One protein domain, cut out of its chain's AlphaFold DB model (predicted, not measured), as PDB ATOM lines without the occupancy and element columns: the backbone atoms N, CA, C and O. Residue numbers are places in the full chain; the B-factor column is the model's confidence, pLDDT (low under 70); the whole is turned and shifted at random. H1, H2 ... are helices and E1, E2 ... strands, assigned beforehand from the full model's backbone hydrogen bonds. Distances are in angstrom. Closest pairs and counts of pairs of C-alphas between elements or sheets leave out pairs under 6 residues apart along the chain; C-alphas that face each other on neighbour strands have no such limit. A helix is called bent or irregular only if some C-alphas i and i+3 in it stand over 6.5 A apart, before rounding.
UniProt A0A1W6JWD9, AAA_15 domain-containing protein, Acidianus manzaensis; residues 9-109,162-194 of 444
ATOM      1  N   GLY A   9     112.125 148.895 104.645       92.19
ATOM      2  CA  GLY A   9     110.917 149.157 105.417       92.19
ATOM      3  C   GLY A   9     109.701 149.052 104.507       92.19
ATOM      4  O   GLY A   9     109.721 149.596 103.406       92.19
ATOM      5  N   VAL A  10     108.644 148.371 104.945       93.75
ATOM      6  CA  VAL A  10     107.386 148.286 104.189       93.75
ATOM      7  C   VAL A  10     106.293 148.986 104.975       93.75
ATOM      8  O   VAL A  10     105.947 148.542 106.067       93.75
ATOM      9  N   TYR A  11     105.777 150.087 104.437       92.88
ATOM     10  CA  TYR A  11     104.635 150.787 105.002       92.88
ATOM     11  C   TYR A  11     103.339 150.058 104.672       92.88
ATOM     12  O   TYR A  11     103.054 149.765 103.508       92.88
ATOM     13  N   CYS A  12     102.567 149.797 105.721       88.69
ATOM     14  CA  CYS A  12     101.305 149.093 105.686       88.69
ATOM     15  C   CYS A  12     100.262 149.866 106.481       88.69
ATOM     16  O   CYS A  12     100.515 150.283 107.612       88.69
ATOM     17  N   SER A  13      99.074 149.990 105.903       80.62
ATOM     18  CA  SER A  13      97.912 150.563 106.570       80.62
ATOM     19  C   SER A  13      96.710 149.634 106.480       80.62
ATOM     20  O   SER A  13      96.779 148.558 105.889       80.62
ATOM     21  N   SER A  14      95.596 150.053 107.076       68.62
ATOM     22  CA  SER A  14      94.306 149.364 106.979       68.62
ATOM     23  C   SER A  14      93.672 149.447 105.583       68.62
ATOM     24  O   SER A  14      92.643 148.815 105.344       68.62
ATOM     25  N   THR A  15      94.245 150.227 104.658       67.06
ATOM     26  CA  THR A  15      93.703 150.380 103.300       67.06
ATOM     27  C   THR A  15      94.096 149.234 102.373       67.06
ATOM     28  O   THR A  15      95.174 148.655 102.472       67.06
ATOM     29  N   TYR A  16      93.184 148.911 101.456       62.31
ATOM     30  CA  TYR A  16      93.349 147.821 100.502       62.31
ATOM     31  C   TYR A  16      94.495 148.082  99.513       62.31
ATOM     32  O   TYR A  16      94.625 149.179  98.969       62.31
ATOM     33  N   SER A  17      95.269 147.032  99.243       66.31
ATOM     34  CA  SER A  17      96.305 146.951  98.213       66.31
ATOM     35  C   SER A  17      96.060 145.708  97.369       66.31
ATOM     36  O   SER A  17      95.756 144.651  97.926       66.31
ATOM     37  N   LEU A  18      96.205 145.800  96.042       62.06
ATOM     38  CA  LEU A  18      95.958 144.655  95.156       62.06
ATOM     39  C   LEU A  18      97.018 143.555  95.314       62.06
ATOM     40  O   LEU A  18      96.729 142.389  95.051       62.06
ATOM     41  N   ILE A  19      98.228 143.906  95.758       70.56
ATOM     42  CA  ILE A  19      99.368 142.979  95.850       70.56
ATOM     43  C   ILE A  19      99.474 142.313  97.234       70.56
ATOM     44  O   ILE A  19     100.149 141.296  97.384       70.56
ATOM     45  N   ASN A  20      98.781 142.843  98.248       78.25
ATOM     46  CA  ASN A  20      98.766 142.333  99.626       78.25
ATOM     47  C   ASN A  20     100.169 141.994 100.195       78.25
ATOM     48  O   ASN A  20     100.385 140.993 100.884       78.25
ATOM     49  N   ILE A  21     101.156 142.848  99.897       84.88
ATOM     50  CA  ILE A  21     102.536 142.714 100.395       84.88
ATOM     51  C   ILE A  21     102.605 142.748 101.923       84.88
ATOM     52  O   ILE A  21     103.460 142.102 102.529       84.88
ATOM     53  N   CYS A  22     101.673 143.461 102.549       84.69
ATOM     54  CA  CYS A  22     101.617 143.625 103.987       84.69
ATOM     55  C   CYS A  22     101.443 142.304 104.730       84.69
ATOM     56  O   CYS A  22     102.000 142.164 105.810       84.69
ATOM     57  N   ASP A  23     100.774 141.306 104.161       84.19
ATOM     58  CA  ASP A  23     100.613 139.993 104.799       84.19
ATOM     59  C   ASP A  23     101.831 139.073 104.638       84.19
ATOM     60  O   ASP A  23     101.888 137.996 105.229       84.19
ATOM     61  N   LYS A  24     102.819 139.487 103.842       83.69
ATOM     62  CA  LYS A  24     103.977 138.669 103.461       83.69
ATOM     63  C   LYS A  24     105.295 139.135 104.075       83.69
ATOM     64  O   LYS A  24     106.325 138.514 103.830       83.69
ATOM     65  N   VAL A  25     105.279 140.212 104.861       85.62
ATOM     66  CA  VAL A  25     106.480 140.796 105.470       85.62
ATOM     67  C   VAL A  25     106.432 140.716 106.993       85.62
ATOM     68  O   VAL A  25     105.405 140.985 107.617       85.62
ATOM     69  N   ASN A  26     107.571 140.364 107.593       80.25
ATOM     70  CA  ASN A  26     107.689 140.175 109.044       80.25
ATOM     71  C   ASN A  26     107.722 141.501 109.813       80.25
ATOM     72  O   ASN A  26     107.214 141.584 110.928       80.25
ATOM     73  N   PHE A  27     108.321 142.541 109.229       82.56
ATOM     74  CA  PHE A  27     108.416 143.865 109.831       82.56
ATOM     75  C   PHE A  27     107.590 144.864 109.018       82.56
ATOM     76  O   PHE A  27     107.864 145.083 107.838       82.56
ATOM     77  N   LYS A  28     106.580 145.458 109.662       90.00
ATOM     78  CA  LYS A  28     105.652 146.418 109.054       90.00
ATOM     79  C   LYS A  28     105.839 147.791 109.686       90.00
ATOM     80  O   LYS A  28     105.808 147.938 110.911       90.00
ATOM     81  N   LEU A  29     105.994 148.797 108.839       91.75
ATOM     82  CA  LEU A  29     105.877 150.189 109.234       91.75
ATOM     83  C   LEU A  29     104.407 150.598 109.210       91.75
ATOM     84  O   LEU A  29     103.649 150.165 108.347       91.75
ATOM     85  N   ASN A  30     104.022 151.440 110.155       90.38
ATOM     86  CA  ASN A  30     102.700 152.039 110.278       90.38
ATOM     87  C   ASN A  30     102.849 153.495 110.756       90.38
ATOM     88  O   ASN A  30     103.963 153.962 111.015       90.38
ATOM     89  N   SER A  31     101.738 154.217 110.905       87.69
ATOM     90  CA  SER A  31     101.748 155.642 111.272       87.69
ATOM     91  C   SER A  31     102.458 155.950 112.601       87.69
ATOM     92  O   SER A  31     102.918 157.071 112.798       87.69
ATOM     93  N   SER A  32     102.591 154.972 113.506       89.31
ATOM     94  CA  SER A  32     103.236 155.154 114.817       89.31
ATOM     95  C   SER A  32     104.767 155.061 114.785       89.31
ATOM     96  O   SER A  32     105.431 155.701 115.597       89.31
ATOM     97  N   ASN A  33     105.343 154.293 113.851       92.31
ATOM     98  CA  ASN A  33     106.779 153.977 113.838       92.31
ATOM     99  C   ASN A  33     107.520 154.440 112.569       92.31
ATOM    100  O   ASN A  33     108.749 154.481 112.562       92.31
ATOM    101  N   ILE A  34     106.814 154.836 111.504       93.56
ATOM    102  CA  ILE A  34     107.457 155.256 110.252       93.56
ATOM    103  C   ILE A  34     108.316 156.516 110.428       93.56
ATOM    104  O   ILE A  34     109.399 156.622 109.852       93.56
ATOM    105  N   SER A  35     107.882 157.456 111.268       93.69
ATOM    106  CA  SER A  35     108.594 158.718 111.491       93.69
ATOM    107  C   SER A  35     109.940 158.525 112.188       93.69
ATOM    108  O   SER A  35     110.908 159.188 111.818       93.69
ATOM    109  N   SER A  36     110.029 157.635 113.184       92.75
ATOM    110  CA  SER A  36     111.313 157.291 113.814       92.75
ATOM    111  C   SER A  36     112.188 156.504 112.846       92.75
ATOM    112  O   SER A  36     113.356 156.852 112.668       92.75
ATOM    113  N   TRP A  37     111.603 155.540 112.124       93.19
ATOM    114  CA  TRP A  37     112.324 154.744 111.134       93.19
ATOM    115  C   TRP A  37     113.013 155.619 110.079       93.19
ATOM    116  O   TRP A  37     114.198 155.423 109.820       93.19
ATOM    117  N   LEU A  38     112.311 156.625 109.537       92.81
ATOM    118  CA  LEU A  38     112.857 157.569 108.553       92.81
ATOM    119  C   LEU A  38     113.919 158.519 109.121       92.81
ATOM    120  O   LEU A  38     114.799 158.951 108.384       92.81
ATOM    121  N   LYS A  39     113.845 158.880 110.407       89.19
ATOM    122  CA  LYS A  39     114.821 159.787 111.040       89.19
ATOM    123  C   LYS A  39     116.135 159.090 111.376       89.19
ATOM    124  O   LYS A  39     117.191 159.704 111.257       89.19
ATOM    125  N   GLU A  40     116.067 157.829 111.786       85.00
ATOM    126  CA  GLU A  40     117.224 157.011 112.174       85.00
ATOM    127  C   GLU A  40     118.027 156.483 110.976       85.00
ATOM    128  O   GLU A  40     119.131 155.962 111.141       85.00
ATOM    129  N   ARG A  41     117.464 156.563 109.766       78.38
ATOM    130  CA  ARG A  41     117.987 155.914 108.562       78.38
ATOM    131  C   ARG A  41     118.134 156.913 107.436       78.38
ATOM    132  O   ARG A  41     117.246 157.710 107.173       78.38
ATOM    133  N   GLU A  42     119.261 156.839 106.742       68.25
ATOM    134  CA  GLU A  42     119.600 157.835 105.728       68.25
ATOM    135  C   GLU A  42     119.852 157.187 104.365       68.25
ATOM    136  O   GLU A  42     118.953 157.094 103.533       68.25
ATOM    137  N   LYS A  43     121.085 156.729 104.134       73.50
ATOM    138  CA  LYS A  43     121.586 156.377 102.806       73.50
ATOM    139  C   LYS A  43     121.374 154.898 102.473       73.50
ATOM    140  O   LYS A  43     121.629 154.033 103.311       73.50
ATOM    141  N   ASP A  44     120.976 154.622 101.229       76.06
ATOM    142  CA  ASP A  44     120.866 153.272 100.647       76.06
ATOM    143  C   ASP A  44     119.816 152.370 101.323       76.06
ATOM    144  O   ASP A  44     119.928 151.144 101.343       76.06
ATOM    145  N   LYS A  45     118.771 152.994 101.877       90.50
ATOM    146  CA  LYS A  45     117.622 152.333 102.507       90.50
ATOM    147  C   LYS A  45     116.401 152.457 101.612       90.50
ATOM    148  O   LYS A  45     116.225 153.480 100.949       90.50
ATOM    149  N   TYR A  46     115.564 151.426 101.617       94.25
ATOM    150  CA  TYR A  46     114.362 151.374 100.792       94.25
ATOM    151  C   TYR A  46     113.113 151.443 101.663       94.25
ATOM    152  O   TYR A  46     112.963 150.652 102.589       94.25
ATOM    153  N   LEU A  47     112.217 152.378 101.356       95.19
ATOM    154  CA  LEU A  47     110.858 152.419 101.886       95.19
ATOM    155  C   LEU A  47     109.899 151.987 100.779       95.19
ATOM    156  O   LEU A  47     109.802 152.663  99.760       95.19
ATOM    157  N   ILE A  48     109.183 150.887 100.977       94.25
ATOM    158  CA  ILE A  48     108.144 150.414 100.063       94.25
ATOM    159  C   ILE A  48     106.788 150.812 100.633       94.25
ATOM    160  O   ILE A  48     106.447 150.414 101.745       94.25
ATOM    161  N   PHE A  49     105.997 151.561  99.874       92.38
ATOM    162  CA  PHE A  49     104.586 151.771 100.171       92.38
ATOM    163  C   PHE A  49     103.797 150.595  99.623       92.38
ATOM    164  O   PHE A  49     103.615 150.477  98.415       92.38
ATOM    165  N   GLY A  50     103.344 149.717 100.518       84.69
ATOM    166  CA  GLY A  50     102.514 148.576 100.149       84.69
ATOM    167  C   GLY A  50     101.069 148.941  99.821       84.69
ATOM    168  O   GLY A  50     100.295 148.042  99.519       84.69
ATOM    169  N   VAL A  51     100.707 150.221  99.908       85.38
ATOM    170  CA  VAL A  51      99.360 150.784  99.766       85.38
ATOM    171  C   VAL A  51      99.445 152.114  99.011       85.38
ATOM    172  O   VAL A  51     100.438 152.828  99.133       85.38
ATOM    173  N   ASP A  52      98.385 152.481  98.291       86.38
ATOM    174  CA  ASP A  52      98.299 153.740  97.527       86.38
ATOM    175  C   ASP A  52      97.849 154.924  98.411       86.38
ATOM    176  O   ASP A  52      96.924 155.669  98.078       86.38
ATOM    177  N   VAL A  53      98.453 155.049  99.599       88.69
ATOM    178  CA  VAL A  53      98.215 156.131 100.567       88.69
ATOM    179  C   VAL A  53      99.512 156.505 101.279       88.69
ATOM    180  O   VAL A  53     100.344 155.647 101.575       88.69
ATOM    181  N   ILE A  54      99.673 157.789 101.595       91.56
ATOM    182  CA  ILE A  54     100.801 158.291 102.390       91.56
ATOM    183  C   ILE A  54     100.317 158.761 103.768       91.56
ATOM    184  O   ILE A  54      99.313 159.459 103.828       91.56
ATOM    185  N   PRO A  55     100.972 158.421 104.891       92.44
ATOM    186  CA  PRO A  55     100.517 158.892 106.193       92.44
ATOM    187  C   PRO A  55     100.826 160.372 106.423       92.44
ATOM    188  O   PRO A  55     101.910 160.864 106.089       92.44
ATOM    189  N   ASP A  56      99.900 161.065 107.080       91.56
ATOM    190  CA  ASP A  56     100.013 162.490 107.404       91.56
ATOM    191  C   ASP A  56     101.200 162.831 108.315       91.56
ATOM    192  O   ASP A  56     101.770 163.925 108.243       91.56
ATOM    193  N   VAL A  57     101.648 161.861 109.115       92.56
ATOM    194  CA  VAL A  57     102.819 161.992 109.988       92.56
ATOM    195  C   VAL A  57     104.136 162.221 109.235       92.56
ATOM    196  O   VAL A  57     105.069 162.771 109.826       92.56
ATOM    197  N   ILE A  58     104.238 161.836 107.955       93.44
ATOM    198  CA  ILE A  58     105.459 162.022 107.141       93.44
ATOM    199  C   ILE A  58     105.261 162.949 105.942       93.44
ATOM    200  O   ILE A  58     106.255 163.355 105.329       93.44
ATOM    201  N   PHE A  59     104.008 163.263 105.605       93.31
ATOM    202  CA  PHE A  59     103.653 164.136 104.497       93.31
ATOM    203  C   PHE A  59     102.427 164.988 104.830       93.31
ATOM    204  O   PHE A  59     101.306 164.497 104.903       93.31
ATOM    205  N   LYS A  60     102.656 166.289 104.996       88.44
ATOM    206  CA  LYS A  60     101.637 167.303 105.246       88.44
ATOM    207  C   LYS A  60     101.311 168.034 103.948       88.44
ATOM    208  O   LYS A  60     102.211 168.508 103.257       88.44
ATOM    209  N   THR A  61     100.020 168.150 103.653       79.31
ATOM    210  CA  THR A  61      99.487 168.817 102.454       79.31
ATOM    211  C   THR A  61      99.304 170.329 102.637       79.31
ATOM    212  O   THR A  61      99.228 171.066 101.660       79.31
ATOM    213  N   GLU A  62      99.256 170.810 103.881       76.88
ATOM    214  CA  GLU A  62      98.896 172.189 104.231       76.88
ATOM    215  C   GLU A  62     100.099 173.149 104.202       76.88
ATOM    216  O   GLU A  62     100.806 173.263 105.196       76.88
ATOM    217  N   ASN A  63     100.325 173.883 103.103       69.75
ATOM    218  CA  ASN A  63     101.226 175.055 103.022       69.75
ATOM    219  C   ASN A  63     102.638 174.898 103.635       69.75
ATOM    220  O   ASN A  63     103.270 175.888 104.011       69.75
ATOM    221  N   VAL A  64     103.164 173.675 103.725       81.19
ATOM    222  CA  VAL A  64     104.523 173.423 104.214       81.19
ATOM    223  C   VAL A  64     105.444 173.177 103.017       81.19
ATOM    224  O   VAL A  64     105.069 172.429 102.110       81.19
ATOM    225  N   PRO A  65     106.661 173.752 102.981       85.44
ATOM    226  CA  PRO A  65     107.626 173.442 101.931       85.44
ATOM    227  C   PRO A  65     107.870 171.934 101.808       85.44
ATOM    228  O   PRO A  65     108.003 171.251 102.824       85.44
ATOM    229  N   LEU A  66     108.007 171.405 100.587       85.00
ATOM    230  CA  LEU A  66     108.236 169.966 100.362       85.00
ATOM    231  C   LEU A  66     109.426 169.424 101.161       85.00
ATOM    232  O   LEU A  66     109.354 168.333 101.715       85.00
ATOM    233  N   THR A  67     110.484 170.220 101.302       87.69
ATOM    234  CA  THR A  67     111.701 169.899 102.066       87.69
ATOM    235  C   THR A  67     111.472 169.691 103.566       87.69
ATOM    236  O   THR A  67     112.322 169.116 104.244       87.69
ATOM    237  N   SER A  68     110.340 170.139 104.106       89.81
ATOM    238  CA  SER A  68     109.967 169.922 105.508       89.81
ATOM    239  C   SER A  68     109.349 168.542 105.761       89.81
ATOM    240  O   SER A  68     109.358 168.063 106.894       89.81
ATOM    241  N   ASN A  69     108.833 167.891 104.714       93.69
ATOM    242  CA  ASN A  69     108.198 166.586 104.816       93.69
ATOM    243  C   ASN A  69     109.256 165.490 104.988       93.69
ATOM    244  O   ASN A  69     110.233 165.429 104.235       93.69
ATOM    245  N   LEU A  70     109.048 164.589 105.956       94.62
ATOM    246  CA  LEU A  70     110.030 163.561 106.329       94.62
ATOM    247  C   LEU A  70     110.389 162.646 105.155       94.62
ATOM    248  O   LEU A  70     111.551 162.278 105.004       94.62
ATOM    249  N   ILE A  71     109.424 162.321 104.290       94.56
ATOM    250  CA  ILE A  71     109.674 161.500 103.096       94.56
ATOM    251  C   ILE A  71     110.650 162.173 102.113       94.56
ATOM    252  O   ILE A  71     111.540 161.522 101.569       94.56
ATOM    253  N   PHE A  72     110.544 163.491 101.929       94.75
ATOM    254  CA  PHE A  72     111.447 164.247 101.062       94.75
ATOM    255  C   PHE A  72     112.805 164.470 101.728       94.75
ATOM    256  O   PHE A  72     113.822 164.416 101.045       94.75
ATOM    257  N   GLN A  73     112.860 164.640 103.053       94.31
ATOM    258  CA  GLN A  73     114.128 164.664 103.796       94.31
ATOM    259  C   GLN A  73     114.872 163.329 103.697       94.31
ATOM    260  O   GLN A  73     116.085 163.312 103.490       94.31
ATOM    261  N   PHE A  74     114.147 162.215 103.792       94.88
ATOM    262  CA  PHE A  74     114.694 160.877 103.599       94.88
ATOM    263  C   PHE A  74     115.312 160.724 102.203       94.88
ATOM    264  O   PHE A  74     116.481 160.351 102.084       94.88
ATOM    265  N   MET A  75     114.588 161.110 101.147       95.12
ATOM    266  CA  MET A  75     115.136 161.104  99.784       95.12
ATOM    267  C   MET A  75     116.309 162.079  99.623       95.12
ATOM    268  O   MET A  75     117.330 161.715  99.046       95.12
ATOM    269  N   GLN A  76     116.250 163.276 100.213       93.56
ATOM    270  CA  GLN A  76     117.347 164.250 100.162       93.56
ATOM    271  C   GLN A  76     118.672 163.647 100.657       93.56
ATOM    272  O   GLN A  76     119.733 163.913 100.085       93.56
ATOM    273  N   LYS A  77     118.604 162.793 101.685       91.75
ATOM    274  CA  LYS A  77     119.746 162.096 102.291       91.75
ATOM    275  C   LYS A  77     120.210 160.843 101.533       91.75
ATOM    276  O   LYS A  77     121.260 160.296 101.866       91.75
ATOM    277  N   GLY A  78     119.494 160.408 100.495       92.44
ATOM    278  CA  GLY A  78     119.831 159.216  99.704       92.44
ATOM    279  C   GLY A  78     118.914 158.014  99.920       92.44
ATOM    280  O   GLY A  78     119.222 156.926  99.428       92.44
ATOM    281  N   GLY A  79     117.812 158.192 100.648       94.50
ATOM    282  CA  GLY A  79     116.760 157.194 100.778       94.50
ATOM    283  C   GLY A  79     116.023 156.960  99.459       94.50
ATOM    284  O   GLY A  79     115.920 157.855  98.615       94.50
ATOM    285  N   LYS A  80     115.518 155.743  99.262       95.69
ATOM    286  CA  LYS A  80     114.790 155.348  98.051       95.69
ATOM    287  C   LYS A  80     113.376 154.935  98.431       95.69
ATOM    288  O   LYS A  80     113.188 154.108  99.318       95.69
ATOM    289  N   VAL A  81     112.385 155.524  97.779       96.44
ATOM    290  CA  VAL A  81     110.968 155.229  97.984       96.44
ATOM    291  C   VAL A  81     110.471 154.423  96.797       96.44
ATOM    292  O   VAL A  81     110.678 154.831  95.661       96.44
ATOM    293  N   ILE A  82     109.811 153.298  97.050       95.31
ATOM    294  CA  ILE A  82     109.079 152.527  96.049       95.31
ATOM    295  C   ILE A  82     107.595 152.717  96.335       95.31
ATOM    296  O   ILE A  82     107.111 152.332  97.397       95.31
ATOM    297  N   TRP A  83     106.890 153.325  95.392       92.75
ATOM    298  CA  TRP A  83     105.451 153.519  95.436       92.75
ATOM    299  C   TRP A  83     104.770 152.520  94.519       92.75
ATOM    300  O   TRP A  83     105.100 152.441  93.332       92.75
ATOM    301  N   ILE A  84     103.815 151.788  95.077       87.19
ATOM    302  CA  ILE A  84     103.004 150.821  94.355       87.19
ATOM    303  C   ILE A  84     101.578 151.333  94.410       87.19
ATOM    304  O   ILE A  84     100.960 151.359  95.471       87.19
ATOM    305  N   GLY A  85     101.084 151.810  93.279       79.75
ATOM    306  CA  GLY A  85      99.779 152.443  93.251       79.75
ATOM    307  C   GLY A  85      99.559 153.276  92.009       79.75
ATOM    308  O   GLY A  85     100.398 153.337  91.101       79.75
ATOM    309  N   ASP A  86      98.393 153.901  91.970       79.19
ATOM    310  CA  ASP A  86      97.905 154.565  90.782       79.19
ATOM    311  C   ASP A  86      98.471 155.983  90.694       79.19
ATOM    312  O   ASP A  86      99.338 156.254  89.857       79.19
ATOM    313  N   THR A  87      98.093 156.855  91.628       84.19
ATOM    314  CA  THR A  87      98.544 158.250  91.650       84.19
ATOM    315  C   THR A  87      99.256 158.545  92.971       84.19
ATOM    316  O   THR A  87      98.596 158.727  93.999       84.19
ATOM    317  N   PRO A  88     100.600 158.648  92.967       89.25
ATOM    318  CA  PRO A  88     101.355 159.045  94.147       89.25
ATOM    319  C   PRO A  88     100.792 160.306  94.801       89.25
ATOM    320  O   PRO A  88     100.475 161.267  94.108       89.25
ATOM    321  N   PHE A  89     100.706 160.307  96.133       89.69
ATOM    322  CA  PHE A  89     100.250 161.449  96.943       89.69
ATOM    323  C   PHE A  89      98.796 161.909  96.722       89.69
ATOM    324  O   PHE A  89      98.385 162.874  97.360       89.69
ATOM    325  N   GLN A  90      97.984 161.216  95.912       88.06
ATOM    326  CA  GLN A  90      96.562 161.557  95.754       88.06
ATOM    327  C   GLN A  90      95.774 161.356  97.056       88.06
ATOM    328  O   GLN A  90      94.830 162.098  97.339       88.06
ATOM    329  N   TYR A  91      96.178 160.371  97.859       89.38
ATOM    330  CA  TYR A  91      95.503 160.006  99.095       89.38
ATOM    331  C   TYR A  91      96.443 160.058 100.291       89.38
ATOM    332  O   TYR A  91      97.564 159.544 100.247       89.38
ATOM    333  N   ILE A  92      95.941 160.632 101.378       90.00
ATOM    334  CA  ILE A  92      96.604 160.704 102.674       90.00
ATOM    335  C   ILE A  92      95.873 159.814 103.675       90.00
ATOM    336  O   ILE A  92      94.647 159.691 103.643       90.00
ATOM    337  N   GLU A  93      96.622 159.178 104.564       89.00
ATOM    338  CA  GLU A  93      96.070 158.494 105.722       89.00
ATOM    339  C   GLU A  93      96.167 159.404 106.941       89.00
ATOM    340  O   GLU A  93      97.262 159.767 107.370       89.00
ATOM    341  N   LYS A  94      95.008 159.748 107.498       86.94
ATOM    342  CA  LYS A  94      94.871 160.561 108.705       86.94
ATOM    343  C   LYS A  94      93.921 159.850 109.654       86.94
ATOM    344  O   LYS A  94      92.836 159.438 109.249       86.94
ATOM    345  N   GLU A  95      94.358 159.635 110.894       82.50
ATOM    346  CA  GLU A  95      93.573 158.926 111.922       82.50
ATOM    347  C   GLU A  95      93.072 157.535 111.463       82.50
ATOM    348  O   GLU A  95      91.962 157.107 111.781       82.50
ATOM    349  N   GLY A  96      93.886 156.824 110.670       77.44
ATOM    350  CA  GLY A  96      93.552 155.496 110.136       77.44
ATOM    351  C   GLY A  96      92.501 155.498 109.019       77.44
ATOM    352  O   GLY A  96      91.973 154.440 108.672       77.44
ATOM    353  N   ARG A  97      92.170 156.671 108.461       82.88
ATOM    354  CA  ARG A  97      91.223 156.840 107.353       82.88
ATOM    355  C   ARG A  97      91.927 157.365 106.109       82.88
ATOM    356  O   ARG A  97      92.752 158.273 106.189       82.88
ATOM    357  N   ARG A  98      91.541 156.829 104.949       87.56
ATOM    358  CA  ARG A  98      91.934 157.345 103.633       87.56
ATOM    359  C   ARG A  98      91.155 158.621 103.332       87.56
ATOM    360  O   ARG A  98      89.928 158.602 103.341       87.56
ATOM    361  N   MET A  99      91.868 159.696 103.028       88.38
ATOM    362  CA  MET A  99      91.309 160.983 102.622       88.38
ATOM    363  C   MET A  99      91.977 161.445 101.328       88.38
ATOM    364  O   MET A  99      93.131 161.106 101.069       88.38
ATOM    365  N   GLU A 100      91.269 162.214 100.503       87.56
ATOM    366  CA  GLU A 100      91.900 162.886  99.365       87.56
ATOM    367  C   GLU A 100      92.817 163.999  99.867       87.56
ATOM    368  O   GLU A 100      92.426 164.847 100.667       87.56
ATOM    369  N   ALA A 101      94.062 163.959  99.410       81.69
ATOM    370  CA  ALA A 101      95.101 164.898  99.803       81.69
ATOM    371  C   ALA A 101      95.117 166.146  98.909       81.69
ATOM    372  O   ALA A 101      95.582 167.197  99.348       81.69
ATOM    373  N   ASN A 102      94.656 166.014  97.654       71.69
ATOM    374  CA  ASN A 102      94.741 167.025  96.587       71.69
ATOM    375  C   ASN A 102      96.121 167.701  96.467       71.69
ATOM    376  O   ASN A 102      96.236 168.826  95.987       71.69
ATOM    377  N   ALA A 103      97.181 167.010  96.889       75.56
ATOM    378  CA  ALA A 103      98.550 167.481  96.801       75.56
ATOM    379  C   ALA A 103      99.249 166.764  95.650       75.56
ATOM    380  O   ALA A 103      99.221 165.538  95.576       75.56
ATOM    381  N   GLN A 104      99.904 167.531  94.779       83.50
ATOM    382  CA  GLN A 104     100.677 166.978  93.672       83.50
ATOM    383  C   GLN A 104     102.118 167.500  93.721       83.50
ATOM    384  O   GLN A 104     102.464 168.453  93.023       83.50
ATOM    385  N   PRO A 105     102.966 166.928  94.599       88.81
ATOM    386  CA  PRO A 105     104.325 167.420  94.811       88.81
ATOM    387  C   PRO A 105     105.282 167.065  93.663       88.81
ATOM    388  O   PRO A 105     106.399 167.575  93.616       88.81
ATOM    389  N   LEU A 106     104.868 166.173  92.761       90.12
ATOM    390  CA  LEU A 106     105.637 165.735  91.600       90.12
ATOM    391  C   LEU A 106     105.011 166.307  90.318       90.12
ATOM    392  O   LEU A 106     103.793 166.449  90.270       90.12
ATOM    393  N   PRO A 107     105.791 166.599  89.261       89.94
ATOM    394  CA  PRO A 107     105.285 167.199  88.022       89.94
ATOM    395  C   PRO A 107     104.540 166.172  87.144       89.94
ATOM    396  O   PRO A 107     104.948 165.871  86.024       89.94
ATOM    397  N   ILE A 108     103.469 165.590  87.680       89.25
ATOM    398  CA  ILE A 108     102.673 164.534  87.060       89.25
ATOM    399  C   ILE A 108     101.467 165.153  86.353       89.25
ATOM    400  O   ILE A 108     100.586 165.733  86.988       89.25
ATOM    401  N   THR A 109     101.396 164.926  85.047       91.44
ATOM    402  CA  THR A 109     100.240 165.241  84.202       91.44
ATOM    403  C   THR A 109      99.810 163.957  83.514       91.44
ATOM    404  O   THR A 109     100.656 163.297  82.929       91.44
ATOM    405  N   ILE A 162     111.084 156.652  87.458       95.38
ATOM    406  CA  ILE A 162     111.921 157.063  88.581       95.38
ATOM    407  C   ILE A 162     112.083 158.575  88.549       95.38
ATOM    408  O   ILE A 162     112.470 159.141  87.533       95.38
ATOM    409  N   TYR A 163     111.833 159.219  89.677       95.25
ATOM    410  CA  TYR A 163     112.100 160.628  89.913       95.25
ATOM    411  C   TYR A 163     113.283 160.773  90.865       95.25
ATOM    412  O   TYR A 163     113.315 160.157  91.934       95.25
ATOM    413  N   LYS A 164     114.273 161.578  90.484       92.88
ATOM    414  CA  LYS A 164     115.453 161.838  91.315       92.88
ATOM    415  C   LYS A 164     115.198 163.053  92.201       92.88
ATOM    416  O   LYS A 164     114.901 164.129  91.694       92.88
ATOM    417  N   TYR A 165     115.374 162.895  93.511       92.62
ATOM    418  CA  TYR A 165     115.224 163.985  94.475       92.62
ATOM    419  C   TYR A 165     116.405 164.006  95.446       92.62
ATOM    420  O   TYR A 165     116.616 163.070  96.219       92.62
ATOM    421  N   GLY A 166     117.208 165.072  95.392       91.94
ATOM    422  CA  GLY A 166     118.475 165.140  96.117       91.94
ATOM    423  C   GLY A 166     119.396 163.972  95.742       91.94
ATOM    424  O   GLY A 166     119.726 163.779  94.571       91.94
ATOM    425  N   LYS A 167     119.822 163.188  96.739       92.00
ATOM    426  CA  LYS A 167     120.637 161.975  96.536       92.00
ATOM    427  C   LYS A 167     119.800 160.696  96.399       92.00
ATOM    428  O   LYS A 167     120.369 159.631  96.167       92.00
ATOM    429  N   GLY A 168     118.492 160.786  96.615       93.56
ATOM    430  CA  GLY A 168     117.561 159.667  96.680       93.56
ATOM    431  C   GLY A 168     116.675 159.562  95.450       93.56
ATOM    432  O   GLY A 168     116.824 160.306  94.478       93.56
ATOM    433  N   LEU A 169     115.751 158.604  95.500       95.25
ATOM    434  CA  LEU A 169     114.879 158.257  94.381       95.25
ATOM    435  C   LEU A 169     113.447 158.049  94.862       95.25
ATOM    436  O   LEU A 169     113.227 157.427  95.899       95.25
ATOM    437  N   PHE A 170     112.490 158.492  94.058       96.50
ATOM    438  CA  PHE A 170     111.102 158.067  94.128       96.50
ATOM    439  C   PHE A 170     110.813 157.179  92.918       96.50
ATOM    440  O   PHE A 170     110.942 157.617  91.778       96.50
ATOM    441  N   ILE A 171     110.463 155.922  93.151       95.81
ATOM    442  CA  ILE A 171     110.291 154.887  92.133       95.81
ATOM    443  C   ILE A 171     108.818 154.506  92.117       95.81
ATOM    444  O   ILE A 171     108.329 153.898  93.065       95.81
ATOM    445  N   ARG A 172     108.108 154.850  91.046       93.12
ATOM    446  CA  ARG A 172     106.709 154.465  90.857       93.12
ATOM    447  C   ARG A 172     106.656 153.193  90.026       93.12
ATOM    448  O   ARG A 172     107.005 153.205  88.844       93.12
ATOM    449  N   LEU A 173     106.191 152.114  90.645       90.25
ATOM    450  CA  LEU A 173     105.868 150.860  89.975       90.25
ATOM    451  C   LEU A 173     104.350 150.732  89.906       90.25
ATOM    452  O   LEU A 173     103.655 151.015  90.880       90.25
ATOM    453  N   TYR A 174     103.828 150.322  88.754       80.75
ATOM    454  CA  TYR A 174     102.392 150.133  88.631       80.75
ATOM    455  C   TYR A 174     101.918 148.935  89.454       80.75
ATOM    456  O   TYR A 174     102.497 147.846  89.359       80.75
ATOM    457  N   ASP A 175     100.857 149.155  90.228       68.31
ATOM    458  CA  ASP A 175     100.130 148.091  90.906       68.31
ATOM    459  C   ASP A 175      99.356 147.288  89.854       68.31
ATOM    460  O   ASP A 175      98.332 147.719  89.325       68.31
ATOM    461  N   SER A 176      99.906 146.139  89.478       68.75
ATOM    462  CA  SER A 176      99.278 145.228  88.532       68.75
ATOM    463  C   SER A 176      99.337 143.818  89.081       68.75
ATOM    464  O   SER A 176     100.270 143.458  89.796       68.75
ATOM    465  N   LYS A 177      98.409 142.964  88.633       65.94
ATOM    466  CA  LYS A 177      98.446 141.518  88.917       65.94
ATOM    467  C   LYS A 177      99.764 140.849  88.495       65.94
ATOM    468  O   LYS A 177     100.018 139.713  88.878       65.94
ATOM    469  N   VAL A 178     100.570 141.525  87.673       69.50
ATOM    470  CA  VAL A 178     101.821 141.017  87.111       69.50
ATOM    471  C   VAL A 178     103.038 141.388  87.972       69.50
ATOM    472  O   VAL A 178     104.038 140.668  87.961       69.50
ATOM    473  N   VAL A 179     102.956 142.476  88.746       78.44
ATOM    474  CA  VAL A 179     103.981 142.888  89.715       78.44
ATOM    475  C   VAL A 179     103.630 142.270  91.065       78.44
ATOM    476  O   VAL A 179     102.874 142.832  91.844       78.44
ATOM    477  N   ASP A 180     104.151 141.075  91.336       84.88
ATOM    478  CA  ASP A 180     103.867 140.358  92.581       84.88
ATOM    479  C   ASP A 180     104.758 140.806  93.761       84.88
ATOM    480  O   ASP A 180     105.733 141.550  93.621       84.88
ATOM    481  N   VAL A 181     104.428 140.312  94.958       87.19
ATOM    482  CA  VAL A 181     105.181 140.580  96.193       87.19
ATOM    483  C   VAL A 181     106.660 140.194  96.074       87.19
ATOM    484  O   VAL A 181     107.525 140.911  96.580       87.19
ATOM    485  N   ASN A 182     106.972 139.086  95.399       88.94
ATOM    486  CA  ASN A 182     108.349 138.614  95.264       88.94
ATOM    487  C   ASN A 182     109.162 139.564  94.381       88.94
ATOM    488  O   ASN A 182     110.329 139.848  94.671       88.94
ATOM    489  N   TYR A 183     108.552 140.098  93.320       89.50
ATOM    490  CA  TYR A 183     109.169 141.127  92.497       89.50
ATOM    491  C   TYR A 183     109.487 142.368  93.331       89.50
ATOM    492  O   TYR A 183     110.624 142.825  93.320       89.50
ATOM    493  N   LEU A 184     108.532 142.869  94.115       89.44
ATOM    494  CA  LEU A 184     108.720 144.077  94.926       89.44
ATOM    495  C   LEU A 184     109.796 143.926  96.000       89.44
ATOM    496  O   LEU A 184     110.618 144.822  96.170       89.44
ATOM    497  N   LEU A 185     109.820 142.793  96.705       90.31
ATOM    498  CA  LEU A 185     110.827 142.534  97.734       90.31
ATOM    499  C   LEU A 185     112.223 142.301  97.138       90.31
ATOM    500  O   LEU A 185     113.217 142.633  97.780       90.31
ATOM    501  N   SER A 186     112.311 141.787  95.905       91.50
ATOM    502  CA  SER A 186     113.586 141.633  95.188       91.50
ATOM    503  C   SER A 186     114.005 142.873  94.390       91.50
ATOM    504  O   SER A 186     115.177 142.990  94.028       91.50
ATOM    505  N   PHE A 187     113.093 143.813  94.124       92.56
ATOM    506  CA  PHE A 187     113.355 145.000  93.309       92.56
ATOM    507  C   PHE A 187     114.545 145.819  93.817       92.56
ATOM    508  O   PHE A 187     115.409 146.140  93.001       92.56
ATOM    509  N   PRO A 188     114.661 146.126  95.124       93.19
ATOM    510  CA  PRO A 188     115.805 146.861  95.632       93.19
ATOM    511  C   PRO A 188     117.150 146.208  95.248       93.19
ATOM    512  O   PRO A 188     118.062 146.885  94.778       93.19
ATOM    513  N   GLU A 189     117.276 144.886  95.391       92.56
ATOM    514  CA  GLU A 189     118.505 144.165  95.038       92.56
ATOM    515  C   GLU A 189     118.754 144.172  93.522       92.56
ATOM    516  O   GLU A 189     119.881 144.416  93.082       92.56
ATOM    517  N   ARG A 190     117.702 143.952  92.718       92.25
ATOM    518  CA  ARG A 190     117.762 144.027  91.247       92.25
ATOM    519  C   ARG A 190     118.239 145.399  90.779       92.25
ATOM    520  O   ARG A 190     119.077 145.481  89.886       92.25
ATOM    521  N   PHE A 191     117.724 146.459  91.397       92.81
ATOM    522  CA  PHE A 191     118.052 147.835  91.060       92.81
ATOM    523  C   PHE A 191     119.515 148.169  91.370       92.81
ATOM    524  O   PHE A 191     120.201 148.753  90.535       92.81
ATOM    525  N   GLU A 192     120.041 147.742  92.523       90.81
ATOM    526  CA  GLU A 192     121.452 147.978  92.865       90.81
ATOM    527  C   GLU A 192     122.436 147.174  92.005       90.81
ATOM    528  O   GLU A 192     123.557 147.633  91.759       90.81
ATOM    529  N   LYS A 193     122.023 145.983  91.550       90.88
ATOM    530  CA  LYS A 193     122.824 145.060  90.727       90.88
ATOM    531  C   LYS A 193     122.571 145.200  89.226       90.88
ATOM    532  O   LYS A 193     122.990 144.335  88.453       90.88
ATOM    533  N   ILE A 194     121.869 146.249  88.808       91.81
ATOM    534  CA  ILE A 194     121.526 146.430  87.405       91.81
ATOM    535  C   ILE A 194     122.793 146.488  86.543       91.81
ATOM    536  O   ILE A 194     123.773 147.160  86.874       91.81
TER     537      ILE A 194
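What this domain is: This is residues 9 to 109 and 162 to 194 of the 444 residues of the protein "AAA_15 domain-containing protein" of Acidianus manzaensis (UniProt A0A1W6JWD9). A twisted five-stranded sheet runs through the middle of this domain, with helices H2 and H3 to one side of it and helices H1 and H4 to the other. A small hairpin, E4 and E5, lies beyond the ends of the sheet's parallel strands, and a long loop, residues 50 to 69, comes between E2 and H3. The printed part has 134 residues, with four named helices and seven named strands in the order E1 H1 H2 E2 H3 E3 E4 E5 E6 E7 H4; the larger sheet is mixed, in the order E1 E2 E3 E7 E6. The class is mixed, helices and strands, with 60 residues in named elements, under half of those printed. The whole is compact and rounded, with a radius of gyration of the C-alphas of 13.7 A and spans of 38 by 32 by 31 A.

How they stand to each other: E1, residues 9 to 11, is an edge strand of the larger sheet, and its residues 10 to 11 make a short parallel pairing with residues 28 to 29. H1, residues 21 to 24, only grazes the sheet; H2, residues 34 to 40, also only grazes it, with its residues 34 to 38. E2, residues 46 to 49, is parallel to E1 at 16 degrees, with N 11 and O 48 2.8 A apart, within hydrogen-bond range. E1, H1 with H2, and E2 form a strand-helix-strand unit, two parallel neighbour strands with helices between. H3, residues 70 to 76, touches H2 at a steep tilt of 41 degrees, the same way; the closest C-alphas are those of Leu 38 and Phe 74, 6.2 A apart. E3, residues 80 to 84, is parallel to E2 at 22 degrees, with N 82 and O 47 at 2.8 A; E2, H3 and E3 form a second such unit, with a right-handed crossover. E4, residues 91 to 94, and E5, residues 97 to 100, form an antiparallel hairpin at 140 degrees, with N 99 and O 92 at 2.8 A. Residues 92 to 93 of E4 also make a short parallel pairing with residues 54 to 55. E6, residues 162 to 165, is the other edge strand, in an antiparallel hairpin with E7, residues 168 to 173, at 156 degrees, with N 163 and O 170 at 2.8 A. E7 is parallel to E3 at 15 degrees, with N 171 and O 81 at 2.7 A. H3 is on the sheet at a height of 7.9 A, over E7 and only just over E3, where 3 of its C-alphas fall; it only just stands up from the sheet, rising 40.2 degrees. H4, residues 181 to 192, only grazes the sheet with its residues 184 to 188; the C-alphas of Tyr 46 and Pro 188, the closest of E2 and H4, are 7.0 A apart. H1 and H4 are close but not clearly touching, with the C-alphas of Ile 21 and Val 181 5.4 A apart. Every O i to N i+4 pair is within hydrogen-bond range in H2 and H3, and 6 of 8 are in H4; H1 is too short for such a pair.

Where its parts are: E1 begins at C-alpha 9, (110.917, 149.157, 105.417), and spans 6.5 A. H1 spans 5.3 A, H2 10.1 A, E2 9.8 A, H3 9.6 A and E3 13.2 A. E4 spans 9.6 A, E5 10.0 A, E6 9.7 A and E7 16.1 A, E7 ending at C-alpha 173, (105.868, 150.860, 89.975). H4 spans 18.2 A and ends at C-alpha 192, (121.452, 147.978, 92.865); it is irregular, but only just, with C-alphas 185 and 188 6.9 A apart.

The domain as a whole: The two C-alphas farthest apart are those of Glu 95 and Ile 194, at 39.2 A. Residues 110 to 161 are not printed, and C-alphas 109 and 162 are 14.9 A apart across the cut. Of the links that are printed whole, the one from E2 to H3 is long, with 20 residues. The mean pLDDT of the printed part is 86.9; it is under 70 at residues 14 to 18, 42, 63 and 175 to 178.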